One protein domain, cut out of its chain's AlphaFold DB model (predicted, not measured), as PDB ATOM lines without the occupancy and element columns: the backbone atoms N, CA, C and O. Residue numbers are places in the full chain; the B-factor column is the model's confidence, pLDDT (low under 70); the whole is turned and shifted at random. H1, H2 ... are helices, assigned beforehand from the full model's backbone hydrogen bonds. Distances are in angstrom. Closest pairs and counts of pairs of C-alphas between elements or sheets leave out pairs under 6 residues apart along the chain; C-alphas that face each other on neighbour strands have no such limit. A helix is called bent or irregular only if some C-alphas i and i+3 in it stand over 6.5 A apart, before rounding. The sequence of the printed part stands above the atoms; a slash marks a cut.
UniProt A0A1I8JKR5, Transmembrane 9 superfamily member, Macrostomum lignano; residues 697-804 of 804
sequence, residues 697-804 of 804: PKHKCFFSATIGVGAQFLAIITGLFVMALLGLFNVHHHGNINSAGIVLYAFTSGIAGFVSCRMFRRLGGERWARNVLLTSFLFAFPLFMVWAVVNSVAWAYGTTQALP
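Overview. This is residues 697 to 804 of the 804 residues of the protein "Transmembrane 9 superfamily member" of Macrostomum lignano (UniProt A0A1I8JKR5). Three long helices make a flat, open fan: the first part of H1, H2b and H3a pack together at one end, and from there the rest of H1, H2a and H3b spread apart. H1 crosses over H2, while H3b runs away from both, its residues 780 to 786 standing free. The printed part has 108 residues with three named helices, in the order H1, H2, H3, and no named strand; its class is all helix, and the helix packing is mostly crossed. It is loose, with a radius of gyration of the C-alphas of 16.9 A, and spans 50 by 39 by 17 A.

Arrangement. H1, residues 700 to 725, touches H2b, residues 750 to 762, with its residues 700 to 712 alone. Their closest C-alphas, of Gly 708 and Ala 752, are 4.1 A apart; they run opposite ways at a shallow tilt of 32 degrees, only just short of steep. H1 touches H2a, residues 734 to 747, with residues 712 to 720 alone, closest at the C-alphas of Ile 716 and Leu 744, 5.8 A, opposite ways at a steep tilt of 48 degrees. With residues 701 to 709 alone H1 touches H3a, residues 768 to 776, closest at the C-alphas of Ala 705 and Thr 775, 4.4 A, the same way at a steep tilt of 43 degrees. H2b and H3a form a helical hairpin with a steep tilt of 40 degrees; their closest C-alphas are those of Gly 753 and Val 772, 6.1 A. H3b, residues 779 to 797, is close to but not clearly touching H1, and is apart from H2a and H2b. H2a and H3a are apart. In H1, H2a, H2b, H3a and H3b every O i to N i+4 pair is within hydrogen-bond range.

Along the chain. H1 begins at C-alpha 700 (-45.975, -22.292, 7.848) and is 37.6 A long. H2, residues 734 to 762, was assigned as one helix by its hydrogen bonds but is bent: C-alphas 747 and 750 are 7.1 A apart, and H2a and H2b stand at 46 degrees. H3, residues 768 to 797, was likewise assigned as one helix but is bent: C-alphas 776 and 779 are 7.1 A apart, and its arms stand at 32 degrees. H2a measures 20.4 A, H2b 18.3 A, H3a 12.5 A and H3b 27.3 A; H3b ends at C-alpha 797 (-30.727, -56.982, -13.397).

Size, cuts and confidence. The C-alphas of Gly 764 and Gly 798 are the two farthest apart, 51.6 A. The link from H1 to H2 is short and that from H2 to H3 tight. The printed part has no cut and ends at the chain's last residue, Pro 804. The mean pLDDT of the printed part is 87.0; residues 725 to 734 are under 70.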
ATOM      1  N   PRO A 697     -50.353 -19.226   6.876       84.94
ATOM      2  CA  PRO A 697     -50.879 -20.550   6.569       84.94
ATOM      3  C   PRO A 697     -50.754 -21.479   7.779       84.94
ATOM      4  O   PRO A 697     -49.774 -21.413   8.523       84.94
ATOM      5  N   LYS A 698     -51.706 -22.409   7.949       85.94
ATOM      6  CA  LYS A 698     -51.681 -23.403   9.044       85.94
ATOM      7  C   LYS A 698     -50.349 -24.174   9.089       85.94
ATOM      8  O   LYS A 698     -49.793 -24.398  10.161       85.94
ATOM      9  N   HIS A 699     -49.788 -24.498   7.922       90.19
ATOM     10  CA  HIS A 699     -48.516 -25.216   7.776       90.19
ATOM     11  C   HIS A 699     -47.366 -24.302   7.319       90.19
ATOM     12  O   HIS A 699     -46.757 -24.521   6.271       90.19
ATOM     13  N   LYS A 700     -47.032 -23.289   8.134       90.44
ATOM     14  CA  LYS A 700     -45.975 -22.292   7.848       90.44
ATOM     15  C   LYS A 700     -44.627 -22.908   7.451       90.44
ATOM     16  O   LYS A 700     -43.993 -22.405   6.526       90.44
ATOM     17  N   CYS A 701     -44.195 -23.979   8.132       91.19
ATOM     18  CA  CYS A 701     -42.926 -24.654   7.825       91.19
ATOM     19  C   CYS A 701     -42.933 -25.274   6.424       91.19
ATOM     20  O   CYS A 701     -41.993 -25.082   5.669       91.19
ATOM     21  N   PHE A 702     -43.990 -26.016   6.082       93.50
ATOM     22  CA  PHE A 702     -44.069 -26.716   4.800       93.50
ATOM     23  C   PHE A 702     -44.101 -25.725   3.642       93.50
ATOM     24  O   PHE A 702     -43.280 -25.806   2.741       93.50
ATOM     25  N   PHE A 703     -44.963 -24.712   3.737       92.94
ATOM     26  CA  PHE A 703     -45.054 -23.660   2.730       92.94
ATOM     27  C   PHE A 703     -43.719 -22.929   2.514       92.94
ATOM     28  O   PHE A 703     -43.276 -22.751   1.381       92.94
ATOM     29  N   SER A 704     -43.047 -22.545   3.603       93.62
ATOM     30  CA  SER A 704     -41.761 -21.843   3.526       93.62
ATOM     31  C   SER A 704     -40.657 -22.732   2.945       93.62
ATOM     32  O   SER A 704     -39.878 -22.264   2.115       93.62
ATOM     33  N   ALA A 705     -40.628 -24.015   3.324       95.00
ATOM     34  CA  ALA A 705     -39.709 -25.007   2.775       95.00
ATOM     35  C   ALA A 705     -39.908 -25.204   1.266       95.00
ATOM     36  O   ALA A 705     -38.929 -25.153   0.526       95.00
ATOM     37  N   THR A 706     -41.153 -25.330   0.791       95.44
ATOM     38  CA  THR A 706     -41.464 -25.470  -0.642       95.44
ATOM     39  C   THR A 706     -40.998 -24.259  -1.448       95.44
ATOM     40  O   THR A 706     -40.398 -24.423  -2.507       95.44
ATOM     41  N   ILE A 707     -41.199 -23.039  -0.935       94.56
ATOM     42  CA  ILE A 707     -40.698 -21.818  -1.589       94.56
ATOM     43  C   ILE A 707     -39.166 -21.802  -1.625       94.56
ATOM     44  O   ILE A 707     -38.583 -21.426  -2.640       94.56
ATOM     45  N   GLY A 708     -38.506 -22.217  -0.539       95.25
ATOM     46  CA  GLY A 708     -37.048 -22.327  -0.492       95.25
ATOM     47  C   GLY A 708     -36.500 -23.295  -1.538       95.25
ATOM     48  O   GLY A 708     -35.639 -22.914  -2.329       95.25
ATOM     49  N   VAL A 709     -37.032 -24.519  -1.586       95.94
ATOM     50  CA  VAL A 709     -36.638 -25.537  -2.576       95.94
ATOM     51  C   VAL A 709     -36.930 -25.061  -4.004       95.94
ATOM     52  O   VAL A 709     -36.074 -25.187  -4.875       95.94
ATOM     53  N   GLY A 710     -38.081 -24.427  -4.245       94.56
ATOM     54  CA  GLY A 710     -38.411 -23.853  -5.554       94.56
ATOM     55  C   GLY A 710     -37.424 -22.769  -6.001       94.56
ATOM     56  O   GLY A 710     -36.990 -22.761  -7.151       94.56
ATOM     57  N   ALA A 711     -37.000 -21.890  -5.087       93.25
ATOM     58  CA  ALA A 711     -35.983 -20.878  -5.376       93.25
ATOM     59  C   ALA A 711     -34.605 -21.497  -5.674       93.25
ATOM     60  O   ALA A 711     -33.884 -20.997  -6.537       93.25
ATOM     61  N   GLN A 712     -34.250 -22.591  -4.995       94.81
ATOM     62  CA  GLN A 712     -33.031 -23.348  -5.286       94.81
ATOM     63  C   GLN A 712     -33.073 -23.953  -6.691       94.81
ATOM     64  O   GLN A 712     -32.122 -23.789  -7.446       94.81
ATOM     65  N   PHE A 713     -34.175 -24.599  -7.073       94.00
ATOM     66  CA  PHE A 713     -34.330 -25.166  -8.415       94.00
ATOM     67  C   PHE A 713     -34.274 -24.120  -9.511       94.00
ATOM     68  O   PHE A 713     -33.604 -24.341 -10.516       94.00
ATOM     69  N   LEU A 714     -34.898 -22.962  -9.296       91.06
ATOM     70  CA  LEU A 714     -34.777 -21.851 -10.231       91.06
ATOM     71  C   LEU A 714     -33.307 -21.443 -10.409       91.06
ATOM     72  O   LEU A 714     -32.847 -21.308 -11.537       91.06
ATOM     73  N   ALA A 715     -32.548 -21.330  -9.313       88.69
ATOM     74  CA  ALA A 715     -31.124 -21.007  -9.368       88.69
ATOM     75  C   ALA A 715     -30.289 -22.086 -10.084       88.69
ATOM     76  O   ALA A 715     -29.397 -21.739 -10.855       88.69
ATOM     77  N   ILE A 716     -30.580 -23.374  -9.870       91.31
ATOM     78  CA  ILE A 716     -29.900 -24.485 -10.560       91.31
ATOM     79  C   ILE A 716     -30.196 -24.447 -12.057       91.31
ATOM     80  O   ILE A 716     -29.265 -24.516 -12.852       91.31
ATOM     81  N   ILE A 717     -31.465 -24.300 -12.447       89.44
ATOM     82  CA  ILE A 717     -31.878 -24.241 -13.853       89.44
ATOM     83  C   ILE A 717     -31.206 -23.053 -14.546       89.44
ATOM     84  O   ILE A 717     -30.581 -23.225 -15.590       89.44
ATOM     85  N   THR A 718     -31.258 -21.861 -13.946       82.38
ATOM     86  CA  THR A 718     -30.564 -20.681 -14.479       82.38
ATOM     87  C   THR A 718     -29.052 -20.904 -14.561       82.38
ATOM     88  O   THR A 718     -28.448 -20.558 -15.572       82.38
ATOM     89  N   GLY A 719     -28.439 -21.519 -13.545       83.81
ATOM     90  CA  GLY A 719     -27.015 -21.852 -13.539       83.81
ATOM     91  C   GLY A 719     -26.622 -22.807 -14.667       83.81
ATOM     92  O   GLY A 719     -25.676 -22.523 -15.396       83.81
ATOM     93  N   LEU A 720     -27.381 -23.888 -14.867       85.62
ATOM     94  CA  LEU A 720     -27.169 -24.841 -15.960       85.62
ATOM     95  C   LEU A 720     -27.296 -24.169 -17.330       85.62
ATOM     96  O   LEU A 720     -26.444 -24.391 -18.187       85.62
ATOM     97  N   PHE A 721     -28.303 -23.310 -17.521       80.69
ATOM     98  CA  PHE A 721     -28.452 -22.544 -18.759       80.69
ATOM     99  C   PHE A 721     -27.260 -21.621 -19.009       80.69
ATOM    100  O   PHE A 721     -26.723 -21.619 -20.111       80.69
ATOM    101  N   VAL A 722     -26.806 -20.873 -18.001       76.38
ATOM    102  CA  VAL A 722     -25.636 -19.993 -18.136       76.38
ATOM    103  C   VAL A 722     -24.380 -20.803 -18.461       76.38
ATOM    104  O   VAL A 722     -23.646 -20.438 -19.372       76.38
ATOM    105  N   MET A 723     -24.141 -21.922 -17.774       77.31
ATOM    106  CA  MET A 723     -22.980 -22.775 -18.044       77.31
ATOM    107  C   MET A 723     -23.013 -23.383 -19.453       77.31
ATOM    108  O   MET A 723     -21.973 -23.440 -20.108       77.31
ATOM    109  N   ALA A 724     -24.193 -23.788 -19.931       72.31
ATOM    110  CA  ALA A 724     -24.384 -24.287 -21.290       72.31
ATOM    111  C   ALA A 724     -24.164 -23.186 -22.343       72.31
ATOM    112  O   ALA A 724     -23.473 -23.421 -23.330       72.31
ATOM    113  N   LEU A 725     -24.688 -21.976 -22.116       67.81
ATOM    114  CA  LEU A 725     -24.503 -20.820 -23.005       67.81
ATOM    115  C   LEU A 725     -23.039 -20.368 -23.092       67.81
ATOM    116  O   LEU A 725     -22.602 -19.911 -24.142       67.81
ATOM    117  N   LEU A 726     -22.281 -20.511 -22.003       64.25
ATOM    118  CA  LEU A 726     -20.845 -20.227 -21.955       64.25
ATOM    119  C   LEU A 726     -19.977 -21.374 -22.507       64.25
ATOM    120  O   LEU A 726     -18.755 -21.257 -22.499       64.25
ATOM    121  N   GLY A 727     -20.576 -22.488 -22.944       62.44
ATOM    122  CA  GLY A 727     -19.848 -23.639 -23.485       62.44
ATOM    123  C   GLY A 727     -18.983 -24.383 -22.460       62.44
ATOM    124  O   GLY A 727     -18.036 -25.063 -22.844       62.44
ATOM    125  N   LEU A 728     -19.283 -24.273 -21.157       61.12
ATOM    126  CA  LEU A 728     -18.449 -24.846 -20.085       61.12
ATOM    127  C   LEU A 728     -18.468 -26.382 -20.032       61.12
ATOM    128  O   LEU A 728     -17.615 -26.984 -19.382       61.12
ATOM    129  N   PHE A 729     -19.433 -27.023 -20.687       64.31
ATOM    130  CA  PHE A 729     -19.463 -28.466 -20.902       64.31
ATOM    131  C   PHE A 729     -20.211 -28.790 -22.200       64.31
ATOM    132  O   PHE A 729     -21.066 -28.028 -22.653       64.31
ATOM    133  N   ASN A 730     -19.915 -29.949 -22.791       62.12
ATOM    134  CA  ASN A 730     -20.635 -30.415 -23.971       62.12
ATOM    135  C   ASN A 730     -22.061 -30.842 -23.586       62.12
ATOM    136  O   ASN A 730     -22.247 -31.865 -22.926       62.12
ATOM    137  N   VAL A 731     -23.059 -30.064 -24.020       60.91
ATOM    138  CA  VAL A 731     -24.495 -30.288 -23.758       60.91
ATOM    139  C   VAL A 731     -24.988 -31.612 -24.357       60.91
ATOM    140  O   VAL A 731     -25.990 -32.163 -23.916       60.91
ATOM    141  N   HIS A 732     -24.280 -32.160 -25.342       55.69
ATOM    142  CA  HIS A 732     -24.641 -33.428 -25.971       55.69
ATOM    143  C   HIS A 732     -24.199 -34.661 -25.168       55.69
ATOM    144  O   HIS A 732     -24.636 -35.763 -25.478       55.69
ATOM    145  N   HIS A 733     -23.369 -34.494 -24.132       63.81
ATOM    146  CA  HIS A 733     -23.015 -35.570 -23.203       63.81
ATOM    147  C   HIS A 733     -23.902 -35.456 -21.956       63.81
ATOM    148  O   HIS A 733     -23.648 -34.628 -21.076       63.81
ATOM    149  N   HIS A 734     -24.951 -36.279 -21.880       67.50
ATOM    150  CA  HIS A 734     -25.960 -36.226 -20.815       67.50
ATOM    151  C   HIS A 734     -25.343 -36.337 -19.408       67.50
ATOM    152  O   HIS A 734     -25.704 -35.566 -18.513       67.50
ATOM    153  N   GLY A 735     -24.331 -37.192 -19.232       72.56
ATOM    154  CA  GLY A 735     -23.549 -37.304 -17.996       72.56
ATOM    155  C   GLY A 735     -22.937 -35.988 -17.480       72.56
ATOM    156  O   GLY A 735     -22.896 -35.748 -16.267       72.56
ATOM    157  N   ASN A 736     -22.515 -35.083 -18.371       74.25
ATOM    158  CA  ASN A 736     -21.927 -33.795 -17.979       74.25
ATOM    159  C   ASN A 736     -22.978 -32.833 -17.413       74.25
ATOM    160  O   ASN A 736     -22.716 -32.159 -16.415       74.25
ATOM    161  N   ILE A 737     -24.178 -32.814 -18.003       81.50
ATOM    162  CA  ILE A 737     -25.315 -32.033 -17.490       81.50
ATOM    163  C   ILE A 737     -25.692 -32.522 -16.091       81.50
ATOM    164  O   ILE A 737     -25.832 -31.714 -15.171       81.50
ATOM    165  N   ASN A 738     -25.804 -33.842 -15.913       82.50
ATOM    166  CA  ASN A 738     -26.159 -34.445 -14.627       82.50
ATOM    167  C   ASN A 738     -25.117 -34.116 -13.547       82.50
ATOM    168  O   ASN A 738     -25.473 -33.697 -12.444       82.50
ATOM    169  N   SER A 739     -23.830 -34.215 -13.886       82.88
ATOM    170  CA  SER A 739     -22.729 -33.857 -12.984       82.88
ATOM    171  C   SER A 739     -22.770 -32.382 -12.581       82.88
ATOM    172  O   SER A 739     -22.680 -32.062 -11.394       82.88
ATOM    173  N   ALA A 740     -22.966 -31.476 -13.544       84.62
ATOM    174  CA  ALA A 740     -23.107 -30.047 -13.272       84.62
ATOM    175  C   ALA A 740     -24.325 -29.757 -12.380       84.62
ATOM    176  O   ALA A 740     -24.233 -28.945 -11.457       84.62
ATOM    177  N   GLY A 741     -25.442 -30.458 -12.595       87.75
ATOM    178  CA  GLY A 741     -26.653 -30.346 -11.783       87.75
ATOM    179  C   GLY A 741     -26.426 -30.728 -10.318       87.75
ATOM    180  O   GLY A 741     -26.832 -29.981  -9.429       87.75
ATOM    181  N   ILE A 742     -25.723 -31.835 -10.056       86.44
ATOM    182  CA  ILE A 742     -25.372 -32.279  -8.693       86.44
ATOM    183  C   ILE A 742     -24.486 -31.242  -7.996       86.44
ATOM    184  O   ILE A 742     -24.745 -30.854  -6.853       86.44
ATOM    185  N   VAL A 743     -23.463 -30.747  -8.696       85.38
ATOM    186  CA  VAL A 743     -22.546 -29.731  -8.166       85.38
ATOM    187  C   VAL A 743     -23.302 -28.435  -7.846       85.38
ATOM    188  O   VAL A 743     -23.181 -27.898  -6.742       85.38
ATOM    189  N   LEU A 744     -24.145 -27.956  -8.764       87.81
ATOM    190  CA  LEU A 744     -24.971 -26.768  -8.551       87.81
ATOM    191  C   LEU A 744     -25.976 -26.956  -7.417       87.81
ATOM    192  O   LEU A 744     -26.203 -26.016  -6.655       87.81
ATOM    193  N   TYR A 745     -26.555 -28.147  -7.257       90.81
ATOM    194  CA  TYR A 745     -27.456 -28.442  -6.144       90.81
ATOM    195  C   TYR A 745     -26.762 -28.230  -4.794       90.81
ATOM    196  O   TYR A 745     -27.315 -27.554  -3.920       90.81
ATOM    197  N   ALA A 746     -25.520 -28.703  -4.649       88.44
ATOM    198  CA  ALA A 746     -24.726 -28.487  -3.442       88.44
ATOM    199  C   ALA A 746     -24.449 -26.991  -3.190       88.44
ATOM    200  O   ALA A 746     -24.722 -26.492  -2.094       88.44
ATOM    201  N   PHE A 747     -23.989 -26.250  -4.206       87.25
ATOM    202  CA  PHE A 747     -23.658 -24.821  -4.075       87.25
ATOM    203  C   PHE A 747     -24.876 -23.918  -3.831       87.25
ATOM    204  O   PHE A 747     -24.777 -22.906  -3.136       87.25
ATOM    205  N   THR A 748     -26.039 -24.273  -4.376       91.50
ATOM    206  CA  THR A 748     -27.272 -23.475  -4.257       91.50
ATOM    207  C   THR A 748     -28.096 -23.806  -3.011       91.50
ATOM    208  O   THR A 748     -29.044 -23.084  -2.703       91.50
ATOM    209  N   SER A 749     -27.726 -24.831  -2.238       90.06
ATOM    210  CA  SER A 749     -28.424 -25.239  -1.005       90.06
ATOM    211  C   SER A 749     -28.616 -24.093   0.007       90.06
ATOM    212  O   SER A 749     -29.666 -23.983   0.648       90.06
ATOM    213  N   GLY A 750     -27.655 -23.165   0.089       89.75
ATOM    214  CA  GLY A 750     -27.750 -21.967   0.928       89.75
ATOM    215  C   GLY A 750     -28.895 -21.020   0.536       89.75
ATOM    216  O   GLY A 750     -29.493 -20.384   1.407       89.75
ATOM    217  N   ILE A 751     -29.256 -20.965  -0.752       91.06
ATOM    218  CA  ILE A 751     -30.388 -20.171  -1.259       91.06
ATOM    219  C   ILE A 751     -31.698 -20.744  -0.713       91.06
ATOM    220  O   ILE A 751     -32.527 -19.987  -0.202       91.06
ATOM    221  N   ALA A 752     -31.847 -22.074  -0.740       93.38
ATOM    222  CA  ALA A 752     -33.026 -22.760  -0.219       93.38
ATOM    223  C   ALA A 752     -33.256 -22.426   1.258       93.38
ATOM    224  O   ALA A 752     -34.338 -21.974   1.647       93.38
ATOM    225  N   GLY A 753     -32.205 -22.586   2.070       91.88
ATOM    226  CA  GLY A 753     -32.237 -22.301   3.501       91.88
ATOM    227  C   GLY A 753     -32.550 -20.834   3.800       91.88
ATOM    228  O   GLY A 753     -33.410 -20.549   4.637       91.88
ATOM    229  N   PHE A 754     -31.911 -19.898   3.089       92.25
ATOM    230  CA  PHE A 754     -32.128 -18.462   3.272       92.25
ATOM    231  C   PHE A 754     -33.562 -18.038   2.935       92.25
ATOM    232  O   PHE A 754     -34.216 -17.374   3.745       92.25
ATOM    233  N   VAL A 755     -34.065 -18.426   1.760       93.31
ATOM    234  CA  VAL A 755     -35.406 -18.049   1.287       93.31
ATOM    235  C   VAL A 755     -36.479 -18.655   2.191       93.31
ATOM    236  O   VAL A 755     -37.372 -17.936   2.650       93.31
ATOM    237  N   SER A 756     -36.342 -19.941   2.523       94.88
ATOM    238  CA  SER A 756     -37.246 -20.648   3.431       94.88
ATOM    239  C   SER A 756     -37.275 -20.007   4.821       94.88
ATOM    240  O   SER A 756     -38.341 -19.642   5.316       94.88
ATOM    241  N   CYS A 757     -36.117 -19.765   5.449       92.31
ATOM    242  CA  CYS A 757     -36.065 -19.168   6.788       92.31
ATOM    243  C   CYS A 757     -36.596 -17.734   6.822       92.31
ATOM    244  O   CYS A 757     -37.273 -17.342   7.777       92.31
ATOM    245  N   ARG A 758     -36.317 -16.943   5.781       92.50
ATOM    246  CA  ARG A 758     -36.822 -15.573   5.661       92.50
ATOM    247  C   ARG A 758     -38.342 -15.549   5.556       92.50
ATOM    248  O   ARG A 758     -38.970 -14.725   6.223       92.50
ATOM    249  N   MET A 759     -38.928 -16.428   4.744       89.62
ATOM    250  CA  MET A 759     -40.382 -16.539   4.623       89.62
ATOM    251  C   MET A 759     -41.005 -17.043   5.930       89.62
ATOM    252  O   MET A 759     -41.941 -16.434   6.442       89.62
ATOM    253  N   PHE A 760     -40.411 -18.070   6.538       93.56
ATOM    254  CA  PHE A 760     -40.880 -18.649   7.793       93.56
ATOM    255  C   PHE A 760     -40.923 -17.625   8.935       93.56
ATOM    256  O   PHE A 760     -41.931 -17.524   9.638       93.56
ATOM    257  N   ARG A 761     -39.873 -16.803   9.082       89.06
ATOM    258  CA  ARG A 761     -39.848 -15.722  10.082       89.06
ATOM    259  C   ARG A 761     -40.869 -14.623   9.789       89.06
ATOM    260  O   ARG A 761     -41.497 -14.133  10.719       89.06
ATOM    261  N   ARG A 762     -41.082 -14.259   8.517       88.12
ATOM    262  CA  ARG A 762     -42.107 -13.268   8.129       88.12
ATOM    263  C   ARG A 762     -43.527 -13.715   8.468       88.12
ATOM    264  O   ARG A 762     -44.352 -12.875   8.793       88.12
ATOM    265  N   LEU A 763     -43.793 -15.018   8.437       88.12
ATOM    266  CA  LEU A 763     -45.089 -15.598   8.802       88.12
ATOM    267  C   LEU A 763     -45.266 -15.779  10.325       88.12
ATOM    268  O   LEU A 763     -46.234 -16.410  10.763       88.12
ATOM    269  N   GLY A 764     -44.340 -15.267  11.146       87.44
ATOM    270  CA  GLY A 764     -44.357 -15.431  12.603       87.44
ATOM    271  C   GLY A 764     -44.064 -16.870  13.034       87.44
ATOM    272  O   GLY A 764     -44.744 -17.412  13.903       87.44
ATOM    273  N   GLY A 765     -43.149 -17.551  12.340       88.50
ATOM    274  CA  GLY A 765     -42.671 -18.880  12.706       88.50
ATOM    275  C   GLY A 765     -41.497 -18.820  13.686       88.50
ATOM    276  O   GLY A 765     -40.487 -18.179  13.409       88.50
ATOM    277  N   GLU A 766     -41.603 -19.536  14.807       87.69
ATOM    278  CA  GLU A 766     -40.576 -19.543  15.865       87.69
ATOM    279  C   GLU A 766     -39.602 -20.728  15.748       87.69
ATOM    280  O   GLU A 766     -38.405 -20.607  16.007       87.69
ATOM    281  N   ARG A 767     -40.088 -21.889  15.282       89.56
ATOM    282  CA  ARG A 767     -39.323 -23.151  15.199       89.56
ATOM    283  C   ARG A 767     -38.442 -23.238  13.947       89.56
ATOM    284  O   ARG A 767     -38.624 -24.119  13.105       89.56
ATOM    285  N   TRP A 768     -37.492 -22.317  13.812       86.44
ATOM    286  CA  TRP A 768     -36.646 -22.183  12.619       86.44
ATOM    287  C   TRP A 768     -35.816 -23.442  12.314       86.44
ATOM    288  O   TRP A 768     -35.675 -23.794  11.148       86.44
ATOM    289  N   ALA A 769     -35.348 -24.175  13.332       88.75
ATOM    290  CA  ALA A 769     -34.569 -25.402  13.142       88.75
ATOM    291  C   ALA A 769     -35.369 -26.495  12.410       88.75
ATOM    292  O   ALA A 769     -34.884 -27.103  11.458       88.75
ATOM    293  N   ARG A 770     -36.643 -26.683  12.782       91.00
ATOM    294  CA  ARG A 770     -37.550 -27.616  12.094       91.00
ATOM    295  C   ARG A 770     -37.806 -27.194  10.648       91.00
ATOM    296  O   ARG A 770     -37.950 -28.048   9.783       91.00
ATOM    297  N   ASN A 771     -37.876 -25.889  10.389       93.88
ATOM    298  CA  ASN A 771     -38.039 -25.362   9.040       93.88
ATOM    299  C   ASN A 771     -36.802 -25.640   8.167       93.88
ATOM    300  O   ASN A 771     -36.955 -26.068   7.027       93.88
ATOM    301  N   VAL A 772     -35.591 -25.457   8.708       91.44
ATOM    302  CA  VAL A 772     -34.332 -25.798   8.018       91.44
ATOM    303  C   VAL A 772     -34.276 -27.288   7.697       91.44
ATOM    304  O   VAL A 772     -34.126 -27.631   6.530       91.44
ATOM    305  N   LEU A 773     -34.490 -28.158   8.692       92.94
ATOM    306  CA  LEU A 773     -34.500 -29.612   8.486       92.94
ATOM    307  C   LEU A 773     -35.516 -30.016   7.416       92.94
ATOM    308  O   LEU A 773     -35.176 -30.732   6.480       92.94
ATOM    309  N   LEU A 774     -36.747 -29.501   7.503       93.81
ATOM    310  CA  LEU A 774     -37.765 -29.784   6.496       93.81
ATOM    311  C   LEU A 774     -37.320 -29.323   5.105       93.81
ATOM    312  O   LEU A 774     -37.484 -30.074   4.158       93.81
ATOM    313  N   THR A 775     -36.718 -28.139   4.981       94.50
ATOM    314  CA  THR A 775     -36.242 -27.609   3.690       94.50
ATOM    315  C   THR A 775     -35.150 -28.491   3.085       94.50
ATOM    316  O   THR A 775     -35.185 -28.754   1.888       94.50
ATOM    317  N   SER A 776     -34.221 -28.991   3.903       91.50
ATOM    318  CA  SER A 776     -33.147 -29.884   3.457       91.50
ATOM    319  C   SER A 776     -33.663 -31.251   2.999       91.50
ATOM    320  O   SER A 776     -33.188 -31.775   1.996       91.50
ATOM    321  N   PHE A 777     -34.646 -31.827   3.698       94.06
ATOM    322  CA  PHE A 777     -35.148 -33.170   3.391       94.06
ATOM    323  C   PHE A 777     -36.319 -33.201   2.405       94.06
ATOM    324  O   PHE A 777     -36.563 -34.252   1.816       94.06
ATOM    325  N   LEU A 778     -37.023 -32.083   2.186       94.38
ATOM    326  CA  LEU A 778     -38.257 -32.039   1.389       94.38
ATOM    327  C   LEU A 778     -38.081 -32.616  -0.021       94.38
ATOM    328  O   LEU A 778     -38.985 -33.277  -0.517       94.38
ATOM    329  N   PHE A 779     -36.925 -32.381  -0.644       93.00
ATOM    330  CA  PHE A 779     -36.587 -32.957  -1.945       93.00
ATOM    331  C   PHE A 779     -35.594 -34.117  -1.848       93.00
ATOM    332  O   PHE A 779     -35.801 -35.150  -2.480       93.00
ATOM    333  N   ALA A 780     -34.537 -33.968  -1.041       90.81
ATOM    334  CA  ALA A 780     -33.457 -34.948  -0.983       90.81
ATOM    335  C   ALA A 780     -33.931 -36.331  -0.512       90.81
ATOM    336  O   ALA A 780     -33.478 -37.340  -1.046       90.81
ATOM    337  N   PHE A 781     -34.863 -36.395   0.448       94.06
ATOM    338  CA  PHE A 781     -35.348 -37.673   0.967       94.06
ATOM    339  C   PHE A 781     -36.223 -38.429  -0.049       94.06
ATOM    340  O   PHE A 781     -35.884 -39.574  -0.349       94.06
ATOM    341  N   PRO A 782     -37.281 -37.833  -0.645       95.06
ATOM    342  CA  PRO A 782     -38.028 -38.502  -1.711       95.06
ATOM    343  C   PRO A 782     -37.152 -38.897  -2.903       95.06
ATOM    344  O   PRO A 782     -37.288 -40.011  -3.403       95.06
ATOM    345  N   LEU A 783     -36.227 -38.025  -3.324       92.00
ATOM    346  CA  LEU A 783     -35.297 -38.325  -4.412       92.00
ATOM    347  C   LEU A 783     -34.445 -39.557  -4.091       92.00
ATOM    348  O   LEU A 783     -34.352 -40.460  -4.914       92.00
ATOM    349  N   PHE A 784     -33.857 -39.606  -2.894       92.75
ATOM    350  CA  PHE A 784     -33.035 -40.732  -2.463       92.75
ATOM    351  C   PHE A 784     -33.842 -42.030  -2.358       92.75
ATOM    352  O   PHE A 784     -33.347 -43.070  -2.769       92.75
ATOM    353  N   MET A 785     -35.085 -41.986  -1.868       95.19
ATOM    354  CA  MET A 785     -35.950 -43.173  -1.811       95.19
ATOM    355  C   MET A 785     -36.269 -43.714  -3.209       95.19
ATOM    356  O   MET A 785     -36.131 -44.911  -3.447       95.19
ATOM    357  N   VAL A 786     -36.653 -42.838  -4.144       94.44
ATOM    358  CA  VAL A 786     -36.922 -43.231  -5.537       94.44
ATOM    359  C   VAL A 786     -35.656 -43.789  -6.182       94.44
ATOM    360  O   VAL A 786     -35.692 -44.872  -6.760       94.44
ATOM    361  N   TRP A 787     -34.530 -43.087  -6.034       92.00
ATOM    362  CA  TRP A 787     -33.239 -43.543  -6.535       92.00
ATOM    363  C   TRP A 787     -32.850 -44.901  -5.947       92.00
ATOM    364  O   TRP A 787     -32.491 -45.787  -6.706       92.00
ATOM    365  N   ALA A 788     -32.975 -45.108  -4.635       93.62
ATOM    366  CA  ALA A 788     -32.587 -46.354  -3.980       93.62
ATOM    367  C   ALA A 788     -33.400 -47.551  -4.494       93.62
ATOM    368  O   ALA A 788     -32.831 -48.611  -4.749       93.62
ATOM    369  N   VAL A 789     -34.712 -47.382  -4.697       94.25
ATOM    370  CA  VAL A 789     -35.573 -48.430  -5.266       94.25
ATOM    371  C   VAL A 789     -35.169 -48.734  -6.708       94.25
ATOM    372  O   VAL A 789     -34.906 -49.889  -7.034       94.25
ATOM    373  N   VAL A 790     -35.062 -47.710  -7.559       91.94
ATOM    374  CA  VAL A 790     -34.702 -47.881  -8.977       91.94
ATOM    375  C   VAL A 790     -33.298 -48.471  -9.125       91.94
ATOM    376  O   VAL A 790     -33.096 -49.392  -9.911       91.94
ATOM    377  N   ASN A 791     -32.339 -48.005  -8.326       92.25
ATOM    378  CA  ASN A 791     -30.965 -48.490  -8.329       92.25
ATOM    379  C   ASN A 791     -30.868 -49.940  -7.838       92.25
ATOM    380  O   ASN A 791     -30.091 -50.712  -8.384       92.25
ATOM    381  N   SER A 792     -31.684 -50.341  -6.857       93.19
ATOM    382  CA  SER A 792     -31.741 -51.736  -6.395       93.19
ATOM    383  C   SER A 792     -32.268 -52.671  -7.483       93.19
ATOM    384  O   SER A 792     -31.730 -53.760  -7.671       93.19
ATOM    385  N   VAL A 793     -33.286 -52.236  -8.236       91.75
ATOM    386  CA  VAL A 793     -33.776 -52.970  -9.414       91.75
ATOM    387  C   VAL A 793     -32.673 -53.053 -10.470       91.75
ATOM    388  O   VAL A 793     -32.373 -54.140 -10.952       91.75
ATOM    389  N   ALA A 794     -32.007 -51.939 -10.773       89.50
ATOM    390  CA  ALA A 794     -30.899 -51.904 -11.722       89.50
ATOM    391  C   ALA A 794     -29.767 -52.882 -11.332       89.50
ATOM    392  O   ALA A 794     -29.280 -53.644 -12.166       89.50
ATOM    393  N   TRP A 795     -29.402 -52.925 -10.048       90.44
ATOM    394  CA  TRP A 795     -28.437 -53.885  -9.510       90.44
ATOM    395  C   TRP A 795     -28.890 -55.339  -9.672       90.44
ATOM    396  O   TRP A 795     -28.085 -56.177 -10.071       90.44
ATOM    397  N   ALA A 796     -30.166 -55.641  -9.408       90.44
ATOM    398  CA  ALA A 796     -30.711 -56.993  -9.537       90.44
ATOM    399  C   ALA A 796     -30.660 -57.523 -10.981       90.44
ATOM    400  O   ALA A 796     -30.425 -58.712 -11.184       90.44
ATOM    401  N   TYR A 797     -30.831 -56.642 -11.973       87.94
ATOM    402  CA  TYR A 797     -30.727 -56.982 -13.397       87.94
ATOM    403  C   TYR A 797     -29.297 -56.879 -13.958       87.94
ATOM    404  O   TYR A 797     -29.071 -57.233 -15.109       87.94
ATOM    405  N   GLY A 798     -28.313 -56.408 -13.182       88.19
ATOM    406  CA  GLY A 798     -26.921 -56.297 -13.636       88.19
ATOM    407  C   GLY A 798     -26.687 -55.256 -14.741       88.19
ATOM    408  O   GLY A 798     -25.711 -55.364 -15.490       88.19
ATOM    409  N   THR A 799     -27.564 -54.255 -14.858       90.75
ATOM    410  CA  THR A 799     -27.431 -53.176 -15.852       90.75
ATOM    411  C   THR A 799     -26.274 -52.230 -15.513       90.75
ATOM    412  O   THR A 799     -25.959 -51.977 -14.350       90.75
ATOM    413  N   THR A 800     -25.650 -51.644 -16.537       89.56
ATOM    414  CA  THR A 800     -24.596 -50.632 -16.375       89.56
ATOM    415  C   THR A 800     -25.103 -49.305 -15.810       89.56
ATOM    416  O   THR A 800     -24.294 -48.515 -15.324       89.56
ATOM    417  N   GLN A 801     -26.420 -49.072 -15.808       86.19
ATOM    418  CA  GLN A 801     -27.051 -47.906 -15.179       86.19
ATOM    419  C   GLN A 801     -27.049 -47.983 -13.640       86.19
ATOM    420  O   GLN A 801     -27.277 -46.976 -12.972       86.19
ATOM    421  N   ALA A 802     -26.775 -49.157 -13.060       88.44
ATOM    422  CA  ALA A 802     -26.700 -49.341 -11.615       88.44
ATOM    423  C   ALA A 802     -25.481 -48.613 -11.026       88.44
ATOM    424  O   ALA A 802     -24.335 -48.933 -11.355       88.44
ATOM    425  N   LEU A 803     -25.715 -47.636 -10.153       84.50
ATOM    426  CA  LEU A 803     -24.679 -46.903  -9.429       84.50
ATOM    427  C   LEU A 803     -24.255 -47.671  -8.163       84.50
ATOM    428  O   LEU A 803     -25.126 -48.231  -7.491       84.50
ATOM    429  N   PRO A 804     -22.948 -47.722  -7.845       73.19
ATOM    430  CA  PRO A 804     -22.428 -48.449  -6.689       73.19
ATOM    431  C   PRO A 804     -22.805 -47.859  -5.330       73.19
ATOM    432  O   PRO A 804     -23.117 -46.647  -5.257       73.19
TER     433      PRO A 804